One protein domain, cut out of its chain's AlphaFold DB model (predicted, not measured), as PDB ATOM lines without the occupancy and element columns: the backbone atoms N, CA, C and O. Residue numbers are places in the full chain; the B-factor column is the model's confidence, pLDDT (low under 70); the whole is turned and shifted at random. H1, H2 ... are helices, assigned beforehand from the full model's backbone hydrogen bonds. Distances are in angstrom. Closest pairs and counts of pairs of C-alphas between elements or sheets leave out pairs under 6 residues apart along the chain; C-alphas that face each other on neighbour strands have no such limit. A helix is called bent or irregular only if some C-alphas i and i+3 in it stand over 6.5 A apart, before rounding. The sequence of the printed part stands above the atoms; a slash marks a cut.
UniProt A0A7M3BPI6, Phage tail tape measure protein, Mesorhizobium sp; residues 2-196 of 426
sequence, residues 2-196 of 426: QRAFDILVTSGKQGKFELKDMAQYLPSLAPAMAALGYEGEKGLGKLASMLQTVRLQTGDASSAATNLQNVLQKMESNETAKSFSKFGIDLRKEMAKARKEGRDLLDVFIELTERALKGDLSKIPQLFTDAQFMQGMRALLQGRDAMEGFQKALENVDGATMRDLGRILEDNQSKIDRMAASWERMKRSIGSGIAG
ATOM      1  N   GLN A   2     244.347 225.808 124.407       56.75
ATOM      2  CA  GLN A   2     242.978 225.946 123.881       56.75
ATOM      3  C   GLN A   2     242.101 226.873 124.739       56.75
ATOM      4  O   GLN A   2     241.633 227.891 124.245       56.75
ATOM      5  N   ARG A   3     242.006 226.618 126.048       60.12
ATOM      6  CA  ARG A   3     241.186 227.432 126.955       60.12
ATOM      7  C   ARG A   3     241.707 228.864 127.144       60.12
ATOM      8  O   ARG A   3     240.915 229.797 127.146       60.12
ATOM      9  N   ALA A   4     243.026 229.071 127.206       61.81
ATOM     10  CA  ALA A   4     243.621 230.416 127.163       61.81
ATOM     11  C   ALA A   4     243.171 231.219 125.926       61.81
ATOM     12  O   ALA A   4     242.875 232.407 126.020       61.81
ATOM     13  N   PHE A   5     243.104 230.565 124.769       62.62
ATOM     14  CA  PHE A   5     242.651 231.188 123.535       62.62
ATOM     15  C   PHE A   5     241.139 231.460 123.550       62.62
ATOM     16  O   PHE A   5     240.707 232.554 123.187       62.62
ATOM     17  N   ASP A   6     240.344 230.515 124.051       62.06
ATOM     18  CA  ASP A   6     238.899 230.680 124.204       62.06
ATOM     19  C   ASP A   6     238.542 231.848 125.147       62.06
ATOM     20  O   ASP A   6     237.616 232.611 124.865       62.06
ATOM     21  N   ILE A   7     239.318 232.055 126.218       64.88
ATOM     22  CA  ILE A   7     239.211 233.221 127.114       64.88
ATOM     23  C   ILE A   7     239.417 234.523 126.334       64.88
ATOM     24  O   ILE A   7     238.631 235.461 126.464       64.88
ATOM     25  N   LEU A   8     240.451 234.594 125.496       65.62
ATOM     26  CA  LEU A   8     240.782 235.809 124.749       65.62
ATOM     27  C   LEU A   8     239.757 236.116 123.662       65.62
ATOM     28  O   LEU A   8     239.376 237.270 123.482       65.62
ATOM     29  N   VAL A   9     239.254 235.093 122.975       66.12
ATOM     30  CA  VAL A   9     238.184 235.257 121.986       66.12
ATOM     31  C   VAL A   9     236.881 235.664 122.660       66.12
ATOM     32  O   VAL A   9     236.222 236.595 122.202       66.12
ATOM     33  N   THR A  10     236.510 234.998 123.752       66.25
ATOM     34  CA  THR A  10     235.281 235.310 124.492       66.25
ATOM     35  C   THR A  10     235.341 236.716 125.066       66.25
ATOM     36  O   THR A  10     234.381 237.470 124.937       66.25
ATOM     37  N   SER A  11     236.489 237.114 125.617       65.56
ATOM     38  CA  SER A  11     236.699 238.486 126.064       65.56
ATOM     39  C   SER A  11     236.654 239.463 124.884       65.56
ATOM     40  O   SER A  11     235.940 240.455 124.942       65.56
ATOM     41  N   GLY A  12     237.308 239.160 123.759       60.84
ATOM     42  CA  GLY A  12     237.265 239.996 122.557       60.84
ATOM     43  C   GLY A  12     235.846 240.202 122.011       60.84
ATOM     44  O   GLY A  12     235.511 241.304 121.584       60.84
ATOM     45  N   LYS A  13     234.981 239.182 122.100       61.53
ATOM     46  CA  LYS A  13     233.553 239.261 121.734       61.53
ATOM     47  C   LYS A  13     232.739 240.184 122.648       61.53
ATOM     48  O   LYS A  13     231.714 240.695 122.212       61.53
ATOM     49  N   GLN A  14     233.191 240.437 123.878       62.19
ATOM     50  CA  GLN A  14     232.578 241.442 124.763       62.19
ATOM     51  C   GLN A  14     232.818 242.877 124.245       62.19
ATOM     52  O   GLN A  14     232.125 243.810 124.649       62.19
ATOM     53  N   GLY A  15     233.750 243.050 123.297       55.00
ATOM     54  CA  GLY A  15     233.768 244.151 122.331       55.00
ATOM     55  C   GLY A  15     234.361 245.475 122.807       55.00
ATOM     56  O   GLY A  15     234.465 246.399 122.005       55.00
ATOM     57  N   LYS A  16     234.750 245.620 124.080       70.69
ATOM     58  CA  LYS A  16     235.345 246.876 124.574       70.69
ATOM     59  C   LYS A  16     236.858 246.869 124.415       70.69
ATOM     60  O   LYS A  16     237.418 247.828 123.882       70.69
ATOM     61  N   PHE A  17     237.498 245.788 124.849       77.12
ATOM     62  CA  PHE A  17     238.909 245.501 124.622       77.12
ATOM     63  C   PHE A  17     239.007 244.340 123.622       77.12
ATOM     64  O   PHE A  17     238.591 243.222 123.918       77.12
ATOM     65  N   GLU A  18     239.458 244.610 122.399       75.94
ATOM     66  CA  GLU A  18     239.390 243.647 121.297       75.94
ATOM     67  C   GLU A  18     240.575 242.668 121.310       75.94
ATOM     68  O   GLU A  18     241.608 242.906 121.936       75.94
ATOM     69  N   LEU A  19     240.481 241.578 120.539       68.56
ATOM     70  CA  LEU A  19     241.565 240.590 120.427       68.56
ATOM     71  C   LEU A  19     242.884 241.211 119.922       68.56
ATOM     72  O   LEU A  19     243.968 240.815 120.350       68.56
ATOM     73  N   LYS A  20     242.805 242.212 119.033       66.31
ATOM     74  CA  LYS A  20     243.986 242.949 118.550       66.31
ATOM     75  C   LYS A  20     244.662 243.743 119.677       66.31
ATOM     76  O   LYS A  20     245.887 243.782 119.734       66.31
ATOM     77  N   ASP A  21     243.868 244.306 120.588       80.94
ATOM     78  CA  ASP A  21     244.354 245.066 121.739       80.94
ATOM     79  C   ASP A  21     245.000 244.112 122.748       80.94
ATOM     80  O   ASP A  21     246.064 244.388 123.296       80.94
ATOM     81  N   MET A  22     244.407 242.932 122.938       75.31
ATOM     82  CA  MET A  22     244.981 241.878 123.772       75.31
ATOM     83  C   MET A  22     246.355 241.436 123.270       75.31
ATOM     84  O   MET A  22     247.312 241.405 124.044       75.31
ATOM     85  N   ALA A  23     246.480 241.167 121.969       73.56
ATOM     86  CA  ALA A  23     247.757 240.810 121.357       73.56
ATOM     87  C   ALA A  23     248.817 241.918 121.513       73.56
ATOM     88  O   ALA A  23     250.007 241.621 121.609       73.56
ATOM     89  N   GLN A  24     248.391 243.182 121.555       76.31
ATOM     90  CA  GLN A  24     249.279 244.330 121.701       76.31
ATOM     91  C   GLN A  24     249.712 244.581 123.155       76.31
ATOM     92  O   GLN A  24     250.889 244.832 123.400       76.31
ATOM     93  N   TYR A  25     248.784 244.537 124.116       83.50
ATOM     94  CA  TYR A  25     249.011 245.065 125.469       83.50
ATOM     95  C   TYR A  25     249.184 243.998 126.556       83.50
ATOM     96  O   TYR A  25     249.860 244.260 127.555       83.50
ATOM     97  N   LEU A  26     248.625 242.790 126.395       80.69
ATOM     98  CA  LEU A  26     248.786 241.735 127.405       80.69
ATOM     99  C   LEU A  26     250.255 241.375 127.666       80.69
ATOM    100  O   LEU A  26     250.599 241.245 128.842       80.69
ATOM    101  N   PRO A  27     251.150 241.293 126.656       80.19
ATOM    102  CA  PRO A  27     252.555 240.975 126.906       80.19
ATOM    103  C   PRO A  27     253.241 241.955 127.868       80.19
ATOM    104  O   PRO A  27     254.072 241.536 128.665       80.19
ATOM    105  N   SER A  28     252.864 243.241 127.849       76.62
ATOM    106  CA  SER A  28     253.405 244.252 128.773       76.62
ATOM    107  C   SER A  28     252.789 244.257 130.162       76.62
ATOM    108  O   SER A  28     253.407 244.761 131.096       76.62
ATOM    109  N   LEU A  29     251.590 243.703 130.318       80.31
ATOM    110  CA  LEU A  29     250.885 243.666 131.599       80.31
ATOM    111  C   LEU A  29     251.127 242.356 132.348       80.31
ATOM    112  O   LEU A  29     251.077 242.326 133.578       80.31
ATOM    113  N   ALA A  30     251.425 241.282 131.620       75.56
ATOM    114  CA  ALA A  30     251.599 239.959 132.193       75.56
ATOM    115  C   ALA A  30     252.715 239.865 133.252       75.56
ATOM    116  O   ALA A  30     252.464 239.227 134.271       75.56
ATOM    117  N   PRO A  31     253.890 240.521 133.120       76.69
ATOM    118  CA  PRO A  31     254.904 240.490 134.178       76.69
ATOM    119  C   PRO A  31     254.409 241.087 135.501       76.69
ATOM    120  O   PRO A  31     254.691 240.547 136.566       76.69
ATOM    121  N   ALA A  32     253.628 242.171 135.442       75.62
ATOM    122  CA  ALA A  32     253.059 242.794 136.634       75.62
ATOM    123  C   ALA A  32     251.981 241.906 137.279       75.62
ATOM    124  O   ALA A  32     251.903 241.821 138.500       75.62
ATOM    125  N   MET A  33     251.195 241.192 136.468       82.81
ATOM    126  CA  MET A  33     250.267 240.167 136.958       82.81
ATOM    127  C   MET A  33     251.015 238.991 137.609       82.81
ATOM    128  O   MET A  33     250.676 238.588 138.719       82.81
ATOM    129  N   ALA A  34     252.075 238.483 136.978       74.81
ATOM    130  CA  ALA A  34     252.886 237.397 137.529       74.81
ATOM    131  C   ALA A  34     253.536 237.782 138.868       74.81
ATOM    132  O   ALA A  34     253.511 236.997 139.810       74.81
ATOM    133  N   ALA A  35     254.023 239.021 139.003       73.56
ATOM    134  CA  ALA A  35     254.577 239.537 140.261       73.56
ATOM    135  C   ALA A  35     253.560 239.559 141.422       73.56
ATOM    136  O   ALA A  35     253.943 239.545 142.592       73.56
ATOM    137  N   LEU A  36     252.261 239.572 141.111       73.31
ATOM    138  CA  LEU A  36     251.170 239.479 142.082       73.31
ATOM    139  C   LEU A  36     250.683 238.033 142.301       73.31
ATOM    140  O   LEU A  36     249.721 237.823 143.036       73.31
ATOM    141  N   GLY A  37     251.338 237.041 141.687       71.00
ATOM    142  CA  GLY A  37     250.994 235.621 141.791       71.00
ATOM    143  C   GLY A  37     249.915 235.155 140.810       71.00
ATOM    144  O   GLY A  37     249.379 234.059 140.971       71.00
ATOM    145  N   TYR A  38     249.565 235.963 139.804       79.19
ATOM    146  CA  TYR A  38     248.640 235.532 138.757       79.19
ATOM    147  C   TYR A  38     249.377 234.765 137.670       79.19
ATOM    148  O   TYR A  38     250.236 235.305 136.976       79.19
ATOM    149  N   GLU A  39     248.953 233.527 137.453       73.69
ATOM    150  CA  GLU A  39     249.534 232.655 136.445       73.69
ATOM    151  C   GLU A  39     248.456 231.944 135.622       73.69
ATOM    152  O   GLU A  39     247.287 231.828 136.013       73.69
ATOM    153  N   GLY A  40     248.874 231.462 134.452       71.31
ATOM    154  CA  GLY A  40     248.063 230.613 133.589       71.31
ATOM    155  C   GLY A  40     246.742 231.242 133.143       71.31
ATOM    156  O   GLY A  40     246.611 232.452 132.957       71.31
ATOM    157  N   GLU A  41     245.751 230.379 132.933       74.44
ATOM    158  CA  GLU A  41     244.459 230.743 132.344       74.44
ATOM    159  C   GLU A  41     243.615 231.605 133.291       74.44
ATOM    160  O   GLU A  41     242.952 232.538 132.845       74.44
ATOM    161  N   LYS A  42     243.708 231.364 134.606       76.81
ATOM    162  CA  LYS A  42     243.012 232.165 135.621       76.81
ATOM    163  C   LYS A  42     243.552 233.599 135.668       76.81
ATOM    164  O   LYS A  42     242.770 234.546 135.657       76.81
ATOM    165  N   GLY A  43     244.877 233.764 135.658       81.56
ATOM    166  CA  GLY A  43     245.511 235.084 135.600       81.56
ATOM    167  C   GLY A  43     245.187 235.840 134.311       81.56
ATOM    168  O   GLY A  43     244.906 237.038 134.345       81.56
ATOM    169  N   LEU A  44     245.146 235.128 133.182       80.19
ATOM    170  CA  LEU A  44     244.756 235.688 131.889       80.19
ATOM    171  C   LEU A  44     243.294 236.153 131.875       80.19
ATOM    172  O   LEU A  44     243.014 237.263 131.427       80.19
ATOM    173  N   GLY A  45     242.376 235.333 132.396       83.38
ATOM    174  CA  GLY A  45     240.964 235.689 132.534       83.38
ATOM    175  C   GLY A  45     240.768 236.910 133.431       83.38
ATOM    176  O   GLY A  45     240.038 237.833 133.063       83.38
ATOM    177  N   LYS A  46     241.499 236.979 134.553       89.38
ATOM    178  CA  LYS A  46     241.501 238.150 135.437       89.38
ATOM    179  C   LYS A  46     241.973 239.401 134.703       89.38
ATOM    180  O   LYS A  46     241.246 240.392 134.661       89.38
ATOM    181  N   LEU A  47     243.139 239.341 134.062       91.19
ATOM    182  CA  LEU A  47     243.701 240.463 133.310       91.19
ATOM    183  C   LEU A  47     242.742 240.948 132.213       91.19
ATOM    184  O   LEU A  47     242.483 242.146 132.103       91.19
ATOM    185  N   ALA A  48     242.169 240.021 131.444       85.88
ATOM    186  CA  ALA A  48     241.192 240.331 130.409       85.88
ATOM    187  C   ALA A  48     239.944 241.009 130.998       85.88
ATOM    188  O   ALA A  48     239.541 242.064 130.514       85.88
ATOM    189  N   SER A  49     239.377 240.475 132.086       90.44
ATOM    190  CA  SER A  49     238.202 241.058 132.748       90.44
ATOM    191  C   SER A  49     238.449 242.479 133.272       90.44
ATOM    192  O   SER A  49     237.602 243.362 133.111       90.44
ATOM    193  N   MET A  50     239.631 242.741 133.833       94.88
ATOM    194  CA  MET A  50     240.009 244.069 134.308       94.88
ATOM    195  C   MET A  50     240.197 245.040 133.148       94.88
ATOM    196  O   MET A  50     239.725 246.170 133.227       94.88
ATOM    197  N   LEU A  51     240.823 244.610 132.049       93.75
ATOM    198  CA  LEU A  51     240.966 245.439 130.852       93.75
ATOM    199  C   LEU A  51     239.613 245.785 130.236       93.75
ATOM    200  O   LEU A  51     239.399 246.954 129.930       93.75
ATOM    201  N   GLN A  52     238.684 244.828 130.127       85.75
ATOM    202  CA  GLN A  52     237.310 245.113 129.693       85.75
ATOM    203  C   GLN A  52     236.649 246.149 130.606       85.75
ATOM    204  O   GLN A  52     236.059 247.117 130.129       85.75
ATOM    205  N   THR A  53     236.805 245.985 131.921       88.69
ATOM    206  CA  THR A  53     236.212 246.877 132.926       88.69
ATOM    207  C   THR A  53     236.767 248.293 132.837       88.69
ATOM    208  O   THR A  53     236.006 249.255 132.767       88.69
ATOM    209  N   VAL A  54     238.091 248.445 132.780       92.00
ATOM    210  CA  VAL A  54     238.719 249.762 132.629       92.00
ATOM    211  C   VAL A  54     238.311 250.387 131.295       92.00
ATOM    212  O   VAL A  54     237.988 251.573 131.233       92.00
ATOM    213  N   ARG A  55     238.238 249.578 130.237       89.12
ATOM    214  CA  ARG A  55     237.883 250.014 128.889       89.12
ATOM    215  C   ARG A  55     236.433 250.469 128.729       89.12
ATOM    216  O   ARG A  55     236.161 251.244 127.816       89.12
ATOM    217  N   LEU A  56     235.522 250.058 129.617       82.19
ATOM    218  CA  LEU A  56     234.169 250.627 129.687       82.19
ATOM    219  C   LEU A  56     234.180 252.121 130.026       82.19
ATOM    220  O   LEU A  56     233.272 252.838 129.617       82.19
ATOM    221  N   GLN A  57     235.193 252.577 130.765       79.81
ATOM    222  CA  GLN A  57     235.288 253.947 131.270       79.81
ATOM    223  C   GLN A  57     236.346 254.783 130.540       79.81
ATOM    224  O   GLN A  57     236.319 256.010 130.612       79.81
ATOM    225  N   THR A  58     237.286 254.153 129.827       77.94
ATOM    226  CA  THR A  58     238.271 254.859 128.995       77.94
ATOM    227  C   THR A  58     237.816 254.957 127.541       77.94
ATOM    228  O   THR A  58     237.095 254.098 127.040       77.94
ATOM    229  N   GLY A  59     238.267 255.995 126.828       75.94
ATOM    230  CA  GLY A  59     237.905 256.231 125.422       75.94
ATOM    231  C   GLY A  59     238.524 255.234 124.435       75.94
ATOM    232  O   GLY A  59     237.903 254.903 123.423       75.94
ATOM    233  N   ASP A  60     239.690 254.677 124.768       82.19
ATOM    234  CA  ASP A  60     240.463 253.771 123.913       82.19
ATOM    235  C   ASP A  60     241.193 252.660 124.708       82.19
ATOM    236  O   ASP A  60     241.267 252.688 125.944       82.19
ATOM    237  N   ALA A  61     241.713 251.663 123.981       80.31
ATOM    238  CA  ALA A  61     242.415 250.503 124.532       80.31
ATOM    239  C   ALA A  61     243.807 250.842 125.091       80.31
ATOM    240  O   ALA A  61     244.211 250.273 126.106       80.31
ATOM    241  N   SER A  62     244.510 251.811 124.499       83.69
ATOM    242  CA  SER A  62     245.813 252.271 124.992       83.69
ATOM    243  C   SER A  62     245.681 252.908 126.371       83.69
ATOM    244  O   SER A  62     246.473 252.621 127.272       83.69
ATOM    245  N   SER A  63     244.655 253.737 126.556       83.00
ATOM    246  CA  SER A  63     244.308 254.332 127.843       83.00
ATOM    247  C   SER A  63     243.908 253.264 128.859       83.00
ATOM    248  O   SER A  63     244.385 253.307 129.990       83.00
ATOM    249  N   ALA A  64     243.113 252.258 128.468       89.56
ATOM    250  CA  ALA A  64     242.749 251.160 129.370       89.56
ATOM    251  C   ALA A  64     243.976 250.380 129.859       89.56
ATOM    252  O   ALA A  64     244.150 250.185 131.062       89.56
ATOM    253  N   ALA A  65     244.853 249.993 128.931       87.81
ATOM    254  CA  ALA A  65     246.087 249.284 129.239       87.81
ATOM    255  C   ALA A  65     247.014 250.123 130.126       87.81
ATOM    256  O   ALA A  65     247.512 249.625 131.131       87.81
ATOM    257  N   THR A  66     247.192 251.409 129.809       89.56
ATOM    258  CA  THR A  66     248.047 252.318 130.589       89.56
ATOM    259  C   THR A  66     247.496 252.551 131.999       89.56
ATOM    260  O   THR A  66     248.252 252.573 132.972       89.56
ATOM    261  N   ASN A  67     246.180 252.706 132.138       94.00
ATOM    262  CA  ASN A  67     245.538 252.920 133.430       94.00
ATOM    263  C   ASN A  67     245.630 251.667 134.303       94.00
ATOM    264  O   ASN A  67     246.018 251.763 135.467       94.00
ATOM    265  N   LEU A  68     245.362 250.486 133.734       95.88
ATOM    266  CA  LEU A  68     245.537 249.227 134.453       95.88
ATOM    267  C   LEU A  68     247.008 248.979 134.809       95.88
ATOM    268  O   LEU A  68     247.296 248.582 135.931       95.88
ATOM    269  N   GLN A  69     247.949 249.277 133.909       92.62
ATOM    270  CA  GLN A  69     249.382 249.177 134.195       92.62
ATOM    271  C   GLN A  69     249.770 249.999 135.429       92.62
ATOM    272  O   GLN A  69     250.474 249.497 136.303       92.62
ATOM    273  N   ASN A  70     249.288 251.242 135.523       92.19
ATOM    274  CA  ASN A  70     249.546 252.094 136.680       92.19
ATOM    275  C   ASN A  70     248.933 251.525 137.963       92.19
ATOM    276  O   ASN A  70     249.581 251.594 139.003       92.19
ATOM    277  N   VAL A  71     247.735 250.931 137.896       95.25
ATOM    278  CA  VAL A  71     247.140 250.222 139.041       95.25
ATOM    279  C   VAL A  71     248.065 249.104 139.512       95.25
ATOM    280  O   VAL A  71     248.471 249.102 140.670       95.25
ATOM    281  N   LEU A  72     248.457 248.203 138.607       90.75
ATOM    282  CA  LEU A  72     249.302 247.050 138.934       90.75
ATOM    283  C   LEU A  72     250.660 247.473 139.510       90.75
ATOM    284  O   LEU A  72     251.151 246.870 140.458       90.75
ATOM    285  N   GLN A  73     251.262 248.533 138.967       87.75
ATOM    286  CA  GLN A  73     252.568 249.019 139.416       87.75
ATOM    287  C   GLN A  73     252.509 249.771 140.749       87.75
ATOM    288  O   GLN A  73     253.464 249.727 141.524       87.75
ATOM    289  N   LYS A  74     251.423 250.509 141.012       90.94
ATOM    290  CA  LYS A  74     251.363 251.453 142.137       90.94
ATOM    291  C   LYS A  74     250.551 250.946 143.321       90.94
ATOM    292  O   LYS A  74     250.731 251.503 144.404       90.94
ATOM    293  N   MET A  75     249.744 249.893 143.171       91.19
ATOM    294  CA  MET A  75     248.856 249.389 144.230       91.19
ATOM    295  C   MET A  75     249.552 249.096 145.564       91.19
ATOM    296  O   MET A  75     248.972 249.363 146.608       91.19
ATOM    297  N   GLU A  76     250.806 248.635 145.564       83.56
ATOM    298  CA  GLU A  76     251.582 248.390 146.794       83.56
ATOM    299  C   GLU A  76     252.745 249.373 147.002       83.56
ATOM    300  O   GLU A  76     253.615 249.171 147.851       83.56
ATOM    301  N   SER A  77     252.765 250.472 146.246       88.31
ATOM    302  CA  SER A  77     253.803 251.492 146.379       88.31
ATOM    303  C   SER A  77     253.824 252.109 147.780       88.31
ATOM    304  O   SER A  77     252.807 252.231 148.469       88.31
ATOM    305  N   ASN A  78     255.002 252.588 148.187       85.44
ATOM    306  CA  ASN A  78     255.181 253.287 149.461       85.44
ATOM    307  C   ASN A  78     254.254 254.502 149.596       85.44
ATOM    308  O   ASN A  78     253.773 254.791 150.689       85.44
ATOM    309  N   GLU A  79     254.011 255.212 148.496       88.00
ATOM    310  CA  GLU A  79     253.089 256.344 148.447       88.00
ATOM    311  C   GLU A  79     251.642 255.911 148.698       88.00
ATOM    312  O   GLU A  79     250.946 256.525 149.508       88.00
ATOM    313  N   THR A  80     251.212 254.815 148.073       87.50
ATOM    314  CA  THR A  80     249.855 254.286 148.254       87.50
ATOM    315  C   THR A  80     249.665 253.791 149.683       87.50
ATOM    316  O   THR A  80     248.718 254.200 150.350       87.50
ATOM    317  N   ALA A  81     250.620 253.038 150.235       90.00
ATOM    318  CA  ALA A  81     250.570 252.604 151.631       90.00
ATOM    319  C   ALA A  81     250.485 253.784 152.621       90.00
ATOM    320  O   ALA A  81     249.699 253.744 153.569       90.00
ATOM    321  N   LYS A  82     251.249 254.862 152.384       93.44
ATOM    322  CA  LYS A  82     251.186 256.098 153.187       93.44
ATOM    323  C   LYS A  82     249.863 256.845 153.035       93.44
ATOM    324  O   LYS A  82     249.445 257.526 153.964       93.44
ATOM    325  N   SER A  83     249.226 256.778 151.872       94.50
ATOM    326  CA  SER A  83     247.928 257.420 151.665       94.50
ATOM    327  C   SER A  83     246.827 256.633 152.370       94.50
ATOM    328  O   SER A  83     246.062 257.228 153.117       94.50
ATOM    329  N   PHE A  84     246.826 255.300 152.271       96.25
ATOM    330  CA  PHE A  84     245.886 254.427 152.986       96.25
ATOM    331  C   PHE A  84     245.989 254.532 154.513       96.25
ATOM    332  O   PHE A  84     244.964 254.484 155.197       96.25
ATOM    333  N   SER A  85     247.189 254.746 155.064       96.12
ATOM    334  CA  SER A  85     247.346 254.907 156.514       96.12
ATOM    335  C   SER A  85     246.626 256.148 157.056       96.12
ATOM    336  O   SER A  85     246.104 256.104 158.168       96.12
ATOM    337  N   LYS A  86     246.484 257.216 156.252       95.25
ATOM    338  CA  LYS A  86     245.668 258.400 156.598       95.25
ATOM    339  C   LYS A  86     244.177 258.073 156.726       95.25
ATOM    340  O   LYS A  86     243.455 258.780 157.418       95.25
ATOM    341  N   PHE A  87     243.735 256.989 156.094       95.38
ATOM    342  CA  PHE A  87     242.376 256.452 156.187       95.38
ATOM    343  C   PHE A  87     242.252 255.342 157.244       95.38
ATOM    344  O   PHE A  87     241.224 254.672 157.316       95.38
ATOM    345  N   GLY A  88     243.284 255.134 158.072       95.62
ATOM    346  CA  GLY A  88     243.293 254.109 159.115       95.62
ATOM    347  C   GLY A  88     243.472 252.682 158.589       95.62
ATOM    348  O   GLY A  88     243.153 251.731 159.298       95.62
ATOM    349  N   ILE A  89     243.963 252.516 157.357       96.88
ATOM    350  CA  ILE A  89     244.191 251.205 156.743       96.88
ATOM    351  C   ILE A  89     245.692 250.953 156.609       96.88
ATOM    352  O   ILE A  89     246.396 251.664 155.891       96.88
ATOM    353  N   ASP A  90     246.180 249.897 157.258       96.44
ATOM    354  CA  ASP A  90     247.529 249.382 157.023       96.44
ATOM    355  C   ASP A  90     247.525 248.482 155.784       96.44
ATOM    356  O   ASP A  90     247.318 247.269 155.858       96.44
ATOM    357  N   LEU A  91     247.733 249.108 154.627       92.25
ATOM    358  CA  LEU A  91     247.699 248.430 153.337       92.25
ATOM    359  C   LEU A  91     248.681 247.255 153.269       92.25
ATOM    360  O   LEU A  91     248.314 246.181 152.810       92.25
ATOM    361  N   ARG A  92     249.919 247.421 153.755       90.75
ATOM    362  CA  ARG A  92     250.929 246.354 153.663       90.75
ATOM    363  C   ARG A  92     250.541 245.152 154.505       90.75
ATOM    364  O   ARG A  92     250.678 244.020 154.047       90.75
ATOM    365  N   LYS A  93     250.042 245.388 155.719       94.25
ATOM    366  CA  LYS A  93     249.585 244.313 156.602       94.25
ATOM    367  C   LYS A  93     248.402 243.556 156.003       94.25
ATOM    368  O   LYS A  93     248.407 242.328 156.029       94.25
ATOM    369  N   GLU A  94     247.422 244.264 155.449       94.88
ATOM    370  CA  GLU A  94     246.235 243.650 154.837       94.88
ATOM    371  C   GLU A  94     246.599 242.853 153.578       94.88
ATOM    372  O   GLU A  94     246.180 241.708 153.435       94.88
ATOM    373  N   MET A  95     247.458 243.395 152.714       89.50
ATOM    374  CA  MET A  95     247.924 242.696 151.513       89.50
ATOM    375  C   MET A  95     248.813 241.488 151.849       89.50
ATOM    376  O   MET A  95     248.730 240.448 151.197       89.50
ATOM    377  N   ALA A  96     249.649 241.574 152.889       90.31
ATOM    378  CA  ALA A  96     250.431 240.434 153.372       90.31
ATOM    379  C   ALA A  96     249.538 239.345 153.987       90.31
ATOM    380  O   ALA A  96     249.797 238.155 153.802       90.31
ATOM    381  N   LYS A  97     248.476 239.738 154.701       94.12
ATOM    382  CA  LYS A  97     247.459 238.815 155.215       94.12
ATOM    383  C   LYS A  97     246.717 238.127 154.066       94.12
ATOM    384  O   LYS A  97     246.645 236.904 154.055       94.12
ATOM    385  N   ALA A  98     246.268 238.889 153.070       92.75
ATOM    386  CA  ALA A  98     245.606 238.365 151.880       92.75
ATOM    387  C   ALA A  98     246.462 237.334 151.133       92.75
ATOM    388  O   ALA A  98     245.959 236.266 150.793       92.75
ATOM    389  N   ARG A  99     247.768 237.598 150.966       88.12
ATOM    390  CA  ARG A  99     248.714 236.620 150.399       88.12
ATOM    391  C   ARG A  99     248.746 235.312 151.184       88.12
ATOM    392  O   ARG A  99     248.679 234.246 150.586       88.12
ATOM    393  N   LYS A 100     248.836 235.384 152.518       91.12
ATOM    394  CA  LYS A 100     248.861 234.192 153.388       91.12
ATOM    395  C   LYS A 100     247.561 233.393 153.325       91.12
ATOM    396  O   LYS A 100     247.593 232.176 153.443       91.12
ATOM    397  N   GLU A 101     246.438 234.078 153.145       93.19
ATOM    398  CA  GLU A 101     245.106 233.476 153.030       93.19
ATOM    399  C   GLU A 101     244.784 232.998 151.602       93.19
ATOM    400  O   GLU A 101     243.722 232.421 151.383       93.19
ATOM    401  N   GLY A 102     245.667 233.238 150.624       86.44
ATOM    402  CA  GLY A 102     245.428 232.893 149.220       86.44
ATOM    403  C   GLY A 102     244.312 233.713 148.563       86.44
ATOM    404  O   GLY A 102     243.702 233.260 147.595       86.44
ATOM    405  N   ARG A 103     244.011 234.905 149.096       89.94
ATOM    406  CA  ARG A 103     243.003 235.812 148.533       89.94
ATOM    407  C   ARG A 103     243.539 236.509 147.282       89.94
ATOM    408  O   ARG A 103     244.727 236.809 147.190       89.94
ATOM    409  N   ASP A 104     242.640 236.810 146.347       91.75
ATOM    410  CA  ASP A 104     242.946 237.598 145.150       91.75
ATOM    411  C   ASP A 104     243.387 239.014 145.561       91.75
ATOM    412  O   ASP A 104     242.634 239.769 146.179       91.75
ATOM    413  N   LEU A 105     244.644 239.356 145.273       91.44
ATOM    414  CA  LEU A 105     245.247 240.607 145.735       91.44
ATOM    415  C   LEU A 105     244.629 241.839 145.072       91.44
ATOM    416  O   LEU A 105     244.611 242.907 145.678       91.44
ATOM    417  N   LEU A 106     244.133 241.712 143.840       94.94
ATOM    418  CA  LEU A 106     243.540 242.840 143.125       94.94
ATOM    419  C   LEU A 106     242.141 243.118 143.667       94.94
ATOM    420  O   LEU A 106     241.810 244.277 143.907       94.94
ATOM    421  N   ASP A 107     241.375 242.072 143.967       94.75
ATOM    422  CA  ASP A 107     240.084 242.191 144.639       94.75
ATOM    423  C   ASP A 107     240.242 242.762 146.044       94.75
ATOM    424  O   ASP A 107     239.547 243.711 146.396       94.75
ATOM    425  N   VAL A 108     241.210 242.264 146.823       96.50
ATOM    426  CA  VAL A 108     241.510 242.817 148.151       96.50
ATOM    427  C   VAL A 108     241.893 244.287 148.047       96.50
ATOM    428  O   VAL A 108     241.415 245.104 148.829       96.50
ATOM    429  N   PHE A 109     242.719 244.668 147.076       96.56
ATOM    430  CA  PHE A 109     243.089 246.065 146.900       96.56
ATOM    431  C   PHE A 109     241.886 246.957 146.553       96.56
ATOM    432  O   PHE A 109     241.744 248.048 147.116       96.56
ATOM    433  N   ILE A 110     240.987 246.490 145.682       95.94
ATOM    434  CA  ILE A 110     239.737 247.186 145.349       95.94
ATOM    435  C   ILE A 110     238.843 247.311 146.594       95.94
ATOM    436  O   ILE A 110     238.392 248.413 146.897       95.94
ATOM    437  N   GLU A 111     238.661 246.234 147.363       96.19
ATOM    438  CA  GLU A 111     237.887 246.225 148.616       96.19
ATOM    439  C   GLU A 111     238.456 247.196 149.659       96.19
ATOM    440  O   GLU A 111     237.723 247.956 150.293       96.19
ATOM    441  N   LEU A 112     239.779 247.206 149.844       97.00
ATOM    442  CA  LEU A 112     240.443 248.133 150.758       97.00
ATOM    443  C   LEU A 112     240.261 249.580 150.299       97.00
ATOM    444  O   LEU A 112     240.063 250.466 151.133       97.00
ATOM    445  N   THR A 113     240.321 249.821 148.988       96.38
ATOM    446  CA  THR A 113     240.073 251.144 148.404       96.38
ATOM    447  C   THR A 113     238.636 251.580 148.673       96.38
ATOM    448  O   THR A 113     238.406 252.687 149.150       96.38
ATOM    449  N   GLU A 114     237.660 250.705 148.450       95.31
ATOM    450  CA  GLU A 114     236.253 250.971 148.742       95.31
ATOM    451  C   GLU A 114     236.031 251.272 150.232       95.31
ATOM    452  O   GLU A 114     235.379 252.262 150.576       95.31
ATOM    453  N   ARG A 115     236.662 250.496 151.123       95.94
ATOM    454  CA  ARG A 115     236.640 250.717 152.578       95.94
ATOM    455  C   ARG A 115     237.226 252.075 152.966       95.94
ATOM    456  O   ARG A 115     236.678 252.741 153.844       95.94
ATOM    457  N   ALA A 116     238.319 252.490 152.324       95.69
ATOM    458  CA  ALA A 116     238.931 253.798 152.547       95.69
ATOM    459  C   ALA A 116     238.000 254.939 152.106       95.69
ATOM    460  O   ALA A 116     237.823 255.923 152.825       95.69
ATOM    461  N   LEU A 117     237.379 254.788 150.933       94.25
ATOM    462  CA  LEU A 117     236.504 255.796 150.339       94.25
ATOM    463  C   LEU A 117     235.130 255.862 151.014       94.25
ATOM    464  O   LEU A 117     234.502 256.919 151.002       94.25
ATOM    465  N   LYS A 118     234.658 254.761 151.615       92.38
ATOM    466  CA  LYS A 118     233.297 254.618 152.166       92.38
ATOM    467  C   LYS A 118     232.219 254.990 151.135       92.38
ATOM    468  O   LYS A 118     231.267 255.695 151.454       92.38
ATOM    469  N   GLY A 119     232.430 254.581 149.883       82.31
ATOM    470  CA  GLY A 119     231.562 254.909 148.744       82.31
ATOM    471  C   GLY A 119     231.748 256.314 148.151       82.31
ATOM    472  O   GLY A 119     231.182 256.614 147.103       82.31
ATOM    473  N   ASP A 120     232.563 257.179 148.758       90.69
ATOM    474  CA  ASP A 120     232.785 258.540 148.272       90.69
ATOM    475  C   ASP A 120     233.934 258.601 147.252       90.69
ATOM    476  O   ASP A 120     235.104 258.814 147.585       90.69
ATOM    477  N   LEU A 121     233.587 258.442 145.972       88.44
ATOM    478  CA  LEU A 121     234.543 258.483 144.858       88.44
ATOM    479  C   LEU A 121     235.233 259.848 144.687       88.44
ATOM    480  O   LEU A 121     236.251 259.927 143.990       88.44
ATOM    481  N   SER A 122     234.728 260.923 145.310       89.12
ATOM    482  CA  SER A 122     235.397 262.231 145.287       89.12
ATOM    483  C   SER A 122     236.709 262.226 146.079       89.12
ATOM    484  O   SER A 122     237.582 263.054 145.825       89.12
ATOM    485  N   LYS A 123     236.894 261.247 146.978       93.00
ATOM    486  CA  LYS A 123     238.110 261.066 147.784       93.00
ATOM    487  C   LYS A 123     239.203 260.261 147.087       93.00
ATOM    488  O   LYS A 123     240.295 260.148 147.632       93.00
ATOM    489  N   ILE A 124     238.966 259.755 145.874       91.31
ATOM    490  CA  ILE A 124     239.985 259.058 145.067       91.31
ATOM    491  C   ILE A 124     241.323 259.832 144.994       91.31
ATOM    492  O   ILE A 124     242.355 259.213 145.253       91.31
ATOM    493  N   PRO A 125     241.349 261.162 144.756       92.88
ATOM    494  CA  PRO A 125     242.595 261.937 144.715       92.88
ATOM    495  C   PRO A 125     243.351 262.016 146.049       92.88
ATOM    496  O   PRO A 125     244.511 262.414 146.082       92.88
ATOM    497  N   GLN A 126     242.704 261.667 147.164       92.44
ATOM    498  CA  GLN A 126     243.341 261.615 148.481       92.44
ATOM    499  C   GLN A 126     244.083 260.289 148.708       92.44
ATOM    500  O   GLN A 126     244.963 260.226 149.568       92.44
ATOM    501  N   LEU A 127     243.730 259.241 147.953       90.88
ATOM    502  CA  LEU A 127     244.408 257.944 147.966       90.88
ATOM    503  C   LEU A 127     245.474 257.837 146.877       90.88
ATOM    504  O   LEU A 127     246.521 257.236 147.112       90.88
ATOM    505  N   PHE A 128     245.210 258.412 145.703       92.19
ATOM    506  CA  PHE A 128     246.054 258.264 144.523       92.19
ATOM    507  C   PHE A 128     246.324 259.627 143.889       92.19
ATOM    508  O   PHE A 128     245.398 260.351 143.538       92.19
ATOM    509  N   THR A 129     247.597 259.964 143.716       86.69
ATOM    510  CA  THR A 129     248.048 261.229 143.112       86.69
ATOM    511  C   THR A 129     248.174 261.133 141.592       86.69
ATOM    512  O   THR A 129     247.987 262.117 140.879       86.69
ATOM    513  N   ASP A 130     248.461 259.937 141.080       91.12
ATOM    514  CA  ASP A 130     248.642 259.689 139.658       91.12
ATOM    515  C   ASP A 130     247.307 259.638 138.901       91.12
ATOM    516  O   ASP A 130     246.394 258.893 139.258       91.12
ATOM    517  N   ALA A 131     247.204 260.409 137.816       89.88
ATOM    518  CA  ALA A 131     245.970 260.530 137.044       89.88
ATOM    519  C   ALA A 131     245.522 259.209 136.399       89.88
ATOM    520  O   ALA A 131     244.330 258.904 136.398       89.88
ATOM    521  N   GLN A 132     246.456 258.414 135.879       89.88
ATOM    522  CA  GLN A 132     246.160 257.147 135.206       89.88
ATOM    523  C   GLN A 132     245.759 256.079 136.225       89.88
ATOM    524  O   GLN A 132     244.822 255.315 135.996       89.88
ATOM    525  N   PHE A 133     246.401 256.086 137.393       93.31
ATOM    526  CA  PHE A 133     246.038 255.242 138.520       93.31
ATOM    527  C   PHE A 133     244.644 255.591 139.052       93.31
ATOM    528  O   PHE A 133     243.810 254.704 139.211       93.31
ATOM    529  N   MET A 134     244.345 256.881 139.246       94.38
ATOM    530  CA  MET A 134     243.010 257.342 139.637       94.38
ATOM    531  C   MET A 134     241.939 256.915 138.635       94.38
ATOM    532  O   MET A 134     240.869 256.463 139.037       94.38
ATOM    533  N   GLN A 135     242.205 257.071 137.336       91.94
ATOM    534  CA  GLN A 135     241.270 256.669 136.286       91.94
ATOM    535  C   GLN A 135     241.063 255.153 136.270       91.94
ATOM    536  O   GLN A 135     239.920 254.704 136.209       91.94
ATOM    537  N   GLY A 136     242.142 254.374 136.383       93.12
ATOM    538  CA  GLY A 136     242.075 252.918 136.495       93.12
ATOM    539  C   GLY A 136     241.260 252.483 137.709       93.12
ATOM    540  O   GLY A 136     240.299 251.735 137.564       93.12
ATOM    541  N   MET A 137     241.565 253.021 138.891       95.88
ATOM    542  CA  MET A 137     240.846 252.685 140.123       95.88
ATOM    543  C   MET A 137     239.392 253.127 140.104       95.88
ATOM    544  O   MET A 137     238.531 252.365 140.530       95.88
ATOM    545  N   ARG A 138     239.083 254.314 139.571       93.06
ATOM    546  CA  ARG A 138     237.693 254.745 139.396       93.06
ATOM    547  C   ARG A 138     236.931 253.761 138.515       93.06
ATOM    548  O   ARG A 138     235.821 253.383 138.871       93.06
ATOM    549  N   ALA A 139     237.536 253.332 137.410       93.62
ATOM    550  CA  ALA A 139     236.896 252.402 136.499       93.62
ATOM    551  C   ALA A 139     236.672 251.021 137.124       93.62
ATOM    552  O   ALA A 139     235.591 250.459 136.979       93.62
ATOM    553  N   LEU A 140     237.653 250.506 137.869       94.31
ATOM    554  CA  LEU A 140     237.539 249.226 138.570       94.31
ATOM    555  C   LEU A 140     236.501 249.275 139.703       94.31
ATOM    556  O   LEU A 140     235.729 248.334 139.848       94.31
ATOM    557  N   LEU A 141     236.440 250.373 140.467       93.31
ATOM    558  CA  LEU A 141     235.452 250.562 141.538       93.31
ATOM    559  C   LEU A 141     234.026 250.685 140.986       93.31
ATOM    560  O   LEU A 141     233.114 250.039 141.487       93.31
ATOM    561  N   GLN A 142     233.825 251.500 139.947       89.12
ATOM    562  CA  GLN A 142     232.505 251.701 139.334       89.12
ATOM    563  C   GLN A 142     232.045 250.496 138.511       89.12
ATOM    564  O   GLN A 142     230.850 250.274 138.350       89.12
ATOM    565  N   GLY A 143     232.990 249.744 137.952       87.38
ATOM    566  CA  GLY A 143     232.735 248.597 137.094       87.38
ATOM    567  C   GLY A 143     232.870 247.253 137.800       87.38
ATOM    568  O   GLY A 143     233.040 246.253 137.110       87.38
ATOM    569  N   ARG A 144     232.824 247.196 139.137       85.19
ATOM    570  CA  ARG A 144     233.045 245.955 139.899       85.19
ATOM    571  C   ARG A 144     232.080 244.839 139.488       85.19
ATOM    572  O   ARG A 144     232.526 243.735 139.188       85.19
ATOM    573  N   ASP A 145     230.796 245.160 139.354       81.06
ATOM    574  CA  ASP A 145     229.767 244.204 138.921       81.06
ATOM    575  C   ASP A 145     230.004 243.724 137.481       81.06
ATOM    576  O   ASP A 145     229.856 242.542 137.166       81.06
ATOM    577  N   ALA A 146     230.433 244.632 136.597       83.56
ATOM    578  CA  ALA A 146     230.788 244.284 135.224       83.56
ATOM    579  C   ALA A 146     232.019 243.367 135.187       83.56
ATOM    580  O   ALA A 146     232.025 242.382 134.452       83.56
ATOM    581  N   MET A 147     233.029 243.644 136.014       85.56
ATOM    582  CA  MET A 147     234.232 242.824 136.146       85.56
ATOM    583  C   MET A 147     233.910 241.412 136.627       85.56
ATOM    584  O   MET A 147     234.468 240.453 136.099       85.56
ATOM    585  N   GLU A 148     233.020 241.268 137.609       82.44
ATOM    586  CA  GLU A 148     232.551 239.962 138.079       82.44
ATOM    587  C   GLU A 148     231.783 239.226 136.972       82.44
ATOM    588  O   GLU A 148     232.020 238.041 136.732       82.44
ATOM    589  N   GLY A 149     230.921 239.935 136.235       77.69
ATOM    590  CA  GLY A 149     230.229 239.392 135.065       77.69
ATOM    591  C   GLY A 149     231.193 238.897 133.985       77.69
ATOM    592  O   GLY A 149     231.034 237.787 133.474       77.69
ATOM    593  N   PHE A 150     232.236 239.672 133.677       78.94
ATOM    594  CA  PHE A 150     233.278 239.267 132.737       78.94
ATOM    595  C   PHE A 150     234.064 238.061 133.250       78.94
ATOM    596  O   PHE A 150     234.284 237.132 132.480       78.94
ATOM    597  N   GLN A 151     234.444 238.025 134.529       78.94
ATOM    598  CA  GLN A 151     235.136 236.873 135.123       78.94
ATOM    599  C   GLN A 151     234.290 235.601 135.011       78.94
ATOM    600  O   GLN A 151     234.761 234.612 134.456       78.94
ATOM    601  N   LYS A 152     233.012 235.652 135.404       79.19
ATOM    602  CA  LYS A 152     232.082 234.516 135.273       79.19
ATOM    603  C   LYS A 152     231.904 234.070 133.823       79.19
ATOM    604  O   LYS A 152     231.848 232.873 133.547       79.19
ATOM    605  N   ALA A 153     231.822 235.013 132.884       72.75
ATOM    606  CA  ALA A 153     231.727 234.691 131.464       72.75
ATOM    607  C   ALA A 153     232.986 233.980 130.943       72.75
ATOM    608  O   ALA A 153     232.873 233.157 130.042       72.75
ATOM    609  N   LEU A 154     234.162 234.277 131.509       72.25
ATOM    610  CA  LEU A 154     235.443 233.671 131.133       72.25
ATOM    611  C   LEU A 154     235.716 232.335 131.843       72.25
ATOM    612  O   LEU A 154     236.380 231.469 131.278       72.25
ATOM    613  N   GLU A 155     235.185 232.134 133.049       73.31
ATOM    614  CA  GLU A 155     235.282 230.862 133.776       73.31
ATOM    615  C   GLU A 155     234.481 229.745 133.094       73.31
ATOM    616  O   GLU A 155     234.972 228.616 132.999       73.31
ATOM    617  N   ASN A 156     233.300 230.089 132.565       66.81
ATOM    618  CA  ASN A 156     232.350 229.180 131.911       66.81
ATOM    619  C   ASN A 156     232.653 228.905 130.428       66.81
ATOM    620  O   ASN A 156     231.803 228.386 129.704       66.81
ATOM    621  N   VAL A 157     233.833 229.287 129.939       65.06
ATOM    622  CA  VAL A 157     234.197 229.028 128.548       65.06
ATOM    623  C   VAL A 157     234.623 227.568 128.400       65.06
ATOM    624  O   VAL A 157     235.761 227.203 128.706       65.06
ATOM    625  N   ASP A 158     233.690 226.738 127.938       52.06
ATOM    626  CA  ASP A 158     233.947 225.363 127.517       52.06
ATOM    627  C   ASP A 158     234.583 225.345 126.123       52.06
ATOM    628  O   ASP A 158     234.123 226.031 125.209       52.06
ATOM    629  N   GLY A 159     235.596 224.493 125.923       44.78
ATOM    630  CA  GLY A 159     236.382 224.370 124.680       44.78
ATOM    631  C   GLY A 159     235.604 223.978 123.407       44.78
ATOM    632  O   GLY A 159     236.212 223.689 122.375       44.78
ATOM    633  N   ALA A 160     234.269 223.968 123.461       41.69
ATOM    634  CA  ALA A 160     233.346 223.798 122.344       41.69
ATOM    635  C   ALA A 160     233.314 225.005 121.379       41.69
ATOM    636  O   ALA A 160     232.857 224.850 120.242       41.69
ATOM    637  N   THR A 161     233.847 226.170 121.774       48.50
ATOM    638  CA  THR A 161     233.984 227.377 120.931       48.50
ATOM    639  C   THR A 161     234.887 227.201 119.707       48.50
ATOM    640  O   THR A 161     234.803 228.010 118.785       48.50
ATOM    641  N   MET A 162     235.681 226.124 119.629       35.00
ATOM    642  CA  MET A 162     236.573 225.808 118.501       35.00
ATOM    643  C   MET A 162     235.867 225.591 117.149       35.00
ATOM    644  O   MET A 162     236.456 225.877 116.108       35.00
ATOM    645  N   ARG A 163     234.608 225.120 117.125       40.06
ATOM    646  CA  ARG A 163     233.890 224.856 115.857       40.06
ATOM    647  C   ARG A 163     233.536 226.130 115.084       40.06
ATOM    648  O   ARG A 163     233.612 226.126 113.860       40.06
ATOM    649  N   ASP A 164     233.248 227.219 115.794       39.25
ATOM    650  CA  ASP A 164     233.032 228.547 115.196       39.25
ATOM    651  C   ASP A 164     234.340 229.331 115.022       39.25
ATOM    652  O   ASP A 164     234.404 230.317 114.288       39.25
ATOM    653  N   LEU A 165     235.402 228.873 115.684       37.47
ATOM    654  CA  LEU A 165     236.734 229.459 115.649       37.47
ATOM    655  C   LEU A 165     237.415 229.206 114.311       37.47
ATOM    656  O   LEU A 165     237.988 230.141 113.776       37.47
ATOM    657  N   GLY A 166     237.280 228.019 113.714       38.56
ATOM    658  CA  GLY A 166     237.882 227.711 112.407       38.56
ATOM    659  C   GLY A 166     237.600 228.759 111.319       38.56
ATOM    660  O   GLY A 166     238.500 229.095 110.566       38.56
ATOM    661  N   ARG A 167     236.402 229.367 111.315       41.38
ATOM    662  CA  ARG A 167     236.028 230.451 110.382       41.38
ATOM    663  C   ARG A 167     236.570 231.837 110.736       41.38
ATOM    664  O   ARG A 167     236.677 232.677 109.859       41.38
ATOM    665  N   ILE A 168     236.854 232.110 112.010       39.34
ATOM    666  CA  ILE A 168     237.331 233.425 112.494       39.34
ATOM    667  C   ILE A 168     238.870 233.441 112.636       39.34
ATOM    668  O   ILE A 168     239.502 234.502 112.592       39.34
ATOM    669  N   LEU A 169     239.469 232.259 112.813       37.06
ATOM    670  CA  LEU A 169     240.903 231.999 112.921       37.06
ATOM    671  C   LEU A 169     241.625 232.133 111.581       37.06
ATOM    672  O   LEU A 169     242.746 232.635 111.574       37.06
ATOM    673  N   GLU A 170     240.978 231.730 110.483       43.66
ATOM    674  CA  GLU A 170     241.533 231.777 109.122       43.66
ATOM    675  C   GLU A 170     241.944 233.214 108.731       43.66
ATOM    676  O   GLU A 170     243.049 233.435 108.243       43.66
ATOM    677  N   ASP A 171     241.151 234.221 109.124       46.78
ATOM    678  CA  ASP A 171     241.432 235.644 108.851       46.78
ATOM    679  C   ASP A 171     242.373 236.330 109.866       46.78
ATOM    680  O   ASP A 171     242.840 237.451 109.645       46.78
ATOM    681  N   ASN A 172     242.653 235.712 111.021       40.94
ATOM    682  CA  ASN A 172     243.399 236.357 112.117       40.94
ATOM    683  C   ASN A 172     244.684 235.628 112.526       40.94
ATOM    684  O   ASN A 172     245.322 236.027 113.506       40.94
ATOM    685  N   GLN A 173     245.099 234.620 111.761       35.47
ATOM    686  CA  GLN A 173     246.217 233.727 112.071       35.47
ATOM    687  C   GLN A 173     247.502 234.484 112.451       35.47
ATOM    688  O   GLN A 173     248.068 234.254 113.515       35.47
ATOM    689  N   SER A 174     247.847 235.548 111.719       45.16
ATOM    690  CA  SER A 174     249.039 236.369 112.003       45.16
ATOM    691  C   SER A 174     249.022 237.130 113.343       45.16
ATOM    692  O   SER A 174     250.082 237.501 113.859       45.16
ATOM    693  N   LYS A 175     247.846 237.413 113.921       44.09
ATOM    694  CA  LYS A 175     247.709 238.034 115.256       44.09
ATOM    695  C   LYS A 175     247.823 236.981 116.355       44.09
ATOM    696  O   LYS A 175     248.391 237.246 117.411       44.09
ATOM    697  N   ILE A 176     247.323 235.784 116.073       42.16
ATOM    698  CA  ILE A 176     247.341 234.629 116.969       42.16
ATOM    699  C   ILE A 176     248.753 234.075 117.078       42.16
ATOM    700  O   ILE A 176     249.210 233.823 118.187       42.16
ATOM    701  N   ASP A 177     249.482 234.006 115.968       46.53
ATOM    702  CA  ASP A 177     250.881 233.588 115.943       46.53
ATOM    703  C   ASP A 177     251.759 234.554 116.743       46.53
ATOM    704  O   ASP A 177     252.591 234.138 117.550       46.53
ATOM    705  N   ARG A 178     251.522 235.869 116.611       51.50
ATOM    706  CA  ARG A 178     252.207 236.895 117.417       51.50
ATOM    707  C   ARG A 178     251.896 236.763 118.904       51.50
ATOM    708  O   ARG A 178     252.801 236.877 119.733       51.50
ATOM    709  N   MET A 179     250.639 236.495 119.238       48.16
ATOM    710  CA  MET A 179     250.193 236.292 120.609       48.16
ATOM    711  C   MET A 179     250.775 235.007 121.209       48.16
ATOM    712  O   MET A 179     251.348 235.059 122.294       48.16
ATOM    713  N   ALA A 180     250.734 233.887 120.490       46.44
ATOM    714  CA  ALA A 180     251.346 232.624 120.886       46.44
ATOM    715  C   ALA A 180     252.864 232.775 121.065       46.44
ATOM    716  O   ALA A 180     253.409 232.352 122.080       46.44
ATOM    717  N   ALA A 181     253.541 233.480 120.156       45.69
ATOM    718  CA  ALA A 181     254.962 233.788 120.280       45.69
ATOM    719  C   ALA A 181     255.272 234.718 121.466       45.69
ATOM    720  O   ALA A 181     256.339 234.614 122.074       45.69
ATOM    721  N   SER A 182     254.379 235.655 121.801       45.88
ATOM    722  CA  SER A 182     254.512 236.513 122.988       45.88
ATOM    723  C   SER A 182     254.288 235.729 124.288       45.88
ATOM    724  O   SER A 182     255.051 235.889 125.239       45.88
ATOM    725  N   TRP A 183     253.333 234.797 124.285       45.25
ATOM    726  CA  TRP A 183     253.016 233.915 125.402       45.25
ATOM    727  C   TRP A 183     254.112 232.880 125.646       45.25
ATOM    728  O   TRP A 183     254.515 232.678 126.782       45.25
ATOM    729  N   GLU A 184     254.675 232.277 124.597       45.16
ATOM    730  CA  GLU A 184     255.812 231.358 124.713       45.16
ATOM    731  C   GLU A 184     257.087 232.071 125.178       45.16
ATOM    732  O   GLU A 184     257.922 231.479 125.857       45.16
ATOM    733  N   ARG A 185     257.274 233.354 124.846       49.12
ATOM    734  CA  ARG A 185     258.376 234.159 125.405       49.12
ATOM    735  C   ARG A 185     258.162 234.451 126.886       49.12
ATOM    736  O   ARG A 185     259.072 234.229 127.673       49.12
ATOM    737  N   MET A 186     256.953 234.854 127.262       46.03
ATOM    738  CA  MET A 186     256.572 235.088 128.653       46.03
ATOM    739  C   MET A 186     256.652 233.803 129.502       46.03
ATOM    740  O   MET A 186     257.211 233.804 130.592       46.03
ATOM    741  N   LYS A 187     256.164 232.669 128.988       44.16
ATOM    742  CA  LYS A 187     256.275 231.351 129.631       44.16
ATOM    743  C   LYS A 187     257.733 230.942 129.817       44.16
ATOM    744  O   LYS A 187     258.069 230.378 130.849       44.16
ATOM    745  N   ARG A 188     258.606 231.240 128.852       42.00
ATOM    746  CA  ARG A 188     260.049 230.992 128.982       42.00
ATOM    747  C   ARG A 188     260.715 231.922 129.996       42.00
ATOM    748  O   ARG A 188     261.539 231.436 130.756       42.00
ATOM    749  N   SER A 189     260.333 233.200 130.064       37.31
ATOM    750  CA  SER A 189     260.901 234.154 131.032       37.31
ATOM    751  C   SER A 189     260.441 233.905 132.472       37.31
ATOM    752  O   SER A 189     261.196 234.146 133.404       37.31
ATOM    753  N   ILE A 190     259.216 233.410 132.656       38.72
ATOM    754  CA  ILE A 190     258.665 232.985 133.951       38.72
ATOM    755  C   ILE A 190     259.215 231.593 134.321       38.72
ATOM    756  O   ILE A 190     259.689 231.367 135.429       38.72
ATOM    757  N   GLY A 191     259.239 230.660 133.366       35.47
ATOM    758  CA  GLY A 191     259.688 229.281 133.567       35.47
ATOM    759  C   GLY A 191     261.188 229.117 133.834       35.47
ATOM    760  O   GLY A 191     261.576 228.126 134.444       35.47
ATOM    761  N   SER A 192     262.035 230.074 133.441       37.69
ATOM    762  CA  SER A 192     263.463 230.070 133.788       37.69
ATOM    763  C   SER A 192     263.771 230.644 135.179       37.69
ATOM    764  O   SER A 192     264.922 230.578 135.595       37.69
ATOM    765  N   GLY A 193     262.782 231.220 135.880       36.12
ATOM    766  CA  GLY A 193     262.981 231.945 137.145       36.12
ATOM    767  C   GLY A 193     262.180 231.447 138.358       36.12
ATOM    768  O   GLY A 193     262.402 231.955 139.447       36.12
ATOM    769  N   ILE A 194     261.265 230.478 138.207       34.56
ATOM    770  CA  ILE A 194     260.344 230.030 139.286       34.56
ATOM    771  C   ILE A 194     260.562 228.547 139.672       34.56
ATOM    772  O   ILE A 194     259.795 227.951 140.419       34.56
ATOM    773  N   ALA A 195     261.639 227.908 139.211       34.75
ATOM    774  CA  ALA A 195     261.894 226.488 139.494       34.75
ATOM    775  C   ALA A 195     262.459 226.190 140.910       34.75
ATOM    776  O   ALA A 195     262.953 225.087 141.140       34.75
ATOM    777  N   GLY A 196     262.389 227.136 141.855       35.25
ATOM    778  CA  GLY A 196     262.890 227.009 143.231       35.25
ATOM    779  C   GLY A 196     261.835 227.369 144.290       35.25
ATOM    780  O   GLY A 196     260.862 228.055 143.973       35.25
TER     781      GLY A 196
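What this domain is: This is residues 2 to 196 of the 426 residues of the protein "Phage tail tape measure protein" of Mesorhizobium sp (UniProt A0A7M3BPI6). H4, H2 and H12 lie side by side in a row, and H3, in the core, crosses under H4 and H2 with H1 and H10 packed along it. H9 joins this body to a smaller lobe at one end, where H5, H6, H7, H9 and H8 touch one another in a ring; H11 sits at the opposite end, and residues 191 to 196 stick out. The printed part has 195 residues with twelve named helices, H1 to H12 in order, and no named strand: all helix. It is compact, with a radius of gyration of the C-alphas of 17.2 A and spans of 54 by 41 by 26 A.

How they stand to each other: H1, residues 2 to 13, runs the same way as the hub H3, residues 40 to 57, at a shallow tilt of 7 degrees; their closest C-alphas, Ala 4 and Glu 41, are 5.3 A apart. With H10, residues 144 to 155, they form a bundle, three helices side by side; H10 touches H3 with the closest C-alphas, Ser 49 and Phe 150, 5.2 A apart, meeting residues 45 to 53 of H3 alone. H2, residues 19 to 35, has a kink of 61 degrees near residue 26 and touches residues 43 to 48 of H3 alone, closest at C-alphas Met 33 and Gly 43, 7.1 A. H4, residues 61 to 74, touches H2 at a shallow tilt of 2 degrees, the same way, closest at C-alphas Ala 32 and Leu 72, 6.1 A. H12, residues 173 to 191, touches H2 at a shallow tilt of 5 degrees, the same way, closest at C-alphas Ala 23 and Met 179, 5.2 A. H9, residues 131 to 142, is about perpendicular to H4, 84 degrees, touching it with residues 132 to 137 alone, closest at C-alphas Asn 67 and Gly 136, 4.6 A. H8, residues 121 to 127, forms a hairpin with H9, and H6, residues 91 to 100, one with H7, residues 105 to 117. H5, residues 78 to 86, touches H6 and H8. H11, residues 159 to 169, touches residues 2 to 6 of H1 alone, closest at C-alphas Arg 3 and Gly 159, 6.1 A. Every O i to N i+4 pair is within hydrogen-bond range in H1, H4, H6, H7, H9 and H10; the others have H2 9 of 13, H3 13 of 14, H5 4 of 5, H12 14 of 15, H8 0 of 3 beside 3 of 4 O i to N i+3 pairs, and H11 3 of 7 beside 3 of 8.

Where its parts are: H1 begins at C-alpha 2, (242.978, 225.946, 123.881). H3 is 26.7 A long, H12 25.8 A and H2 23.7 A. H2, H8 and, only just, H11 are irregular: C-alphas 24 and 27 are 7.0 A apart, 122 and 125 7.2 A, 160 and 163 6.6 A. H12 ends at C-alpha 191, (259.688, 229.281, 133.567).

The domain as a whole: The C-alphas farthest apart, Lys 86 and Arg 167, are 54.9 A apart. The printed part has no cut and no long link. Mean pLDDT of the printed part is 75.9; residues 2 to 15, 19 to 20 and 156 to 196 are under 70.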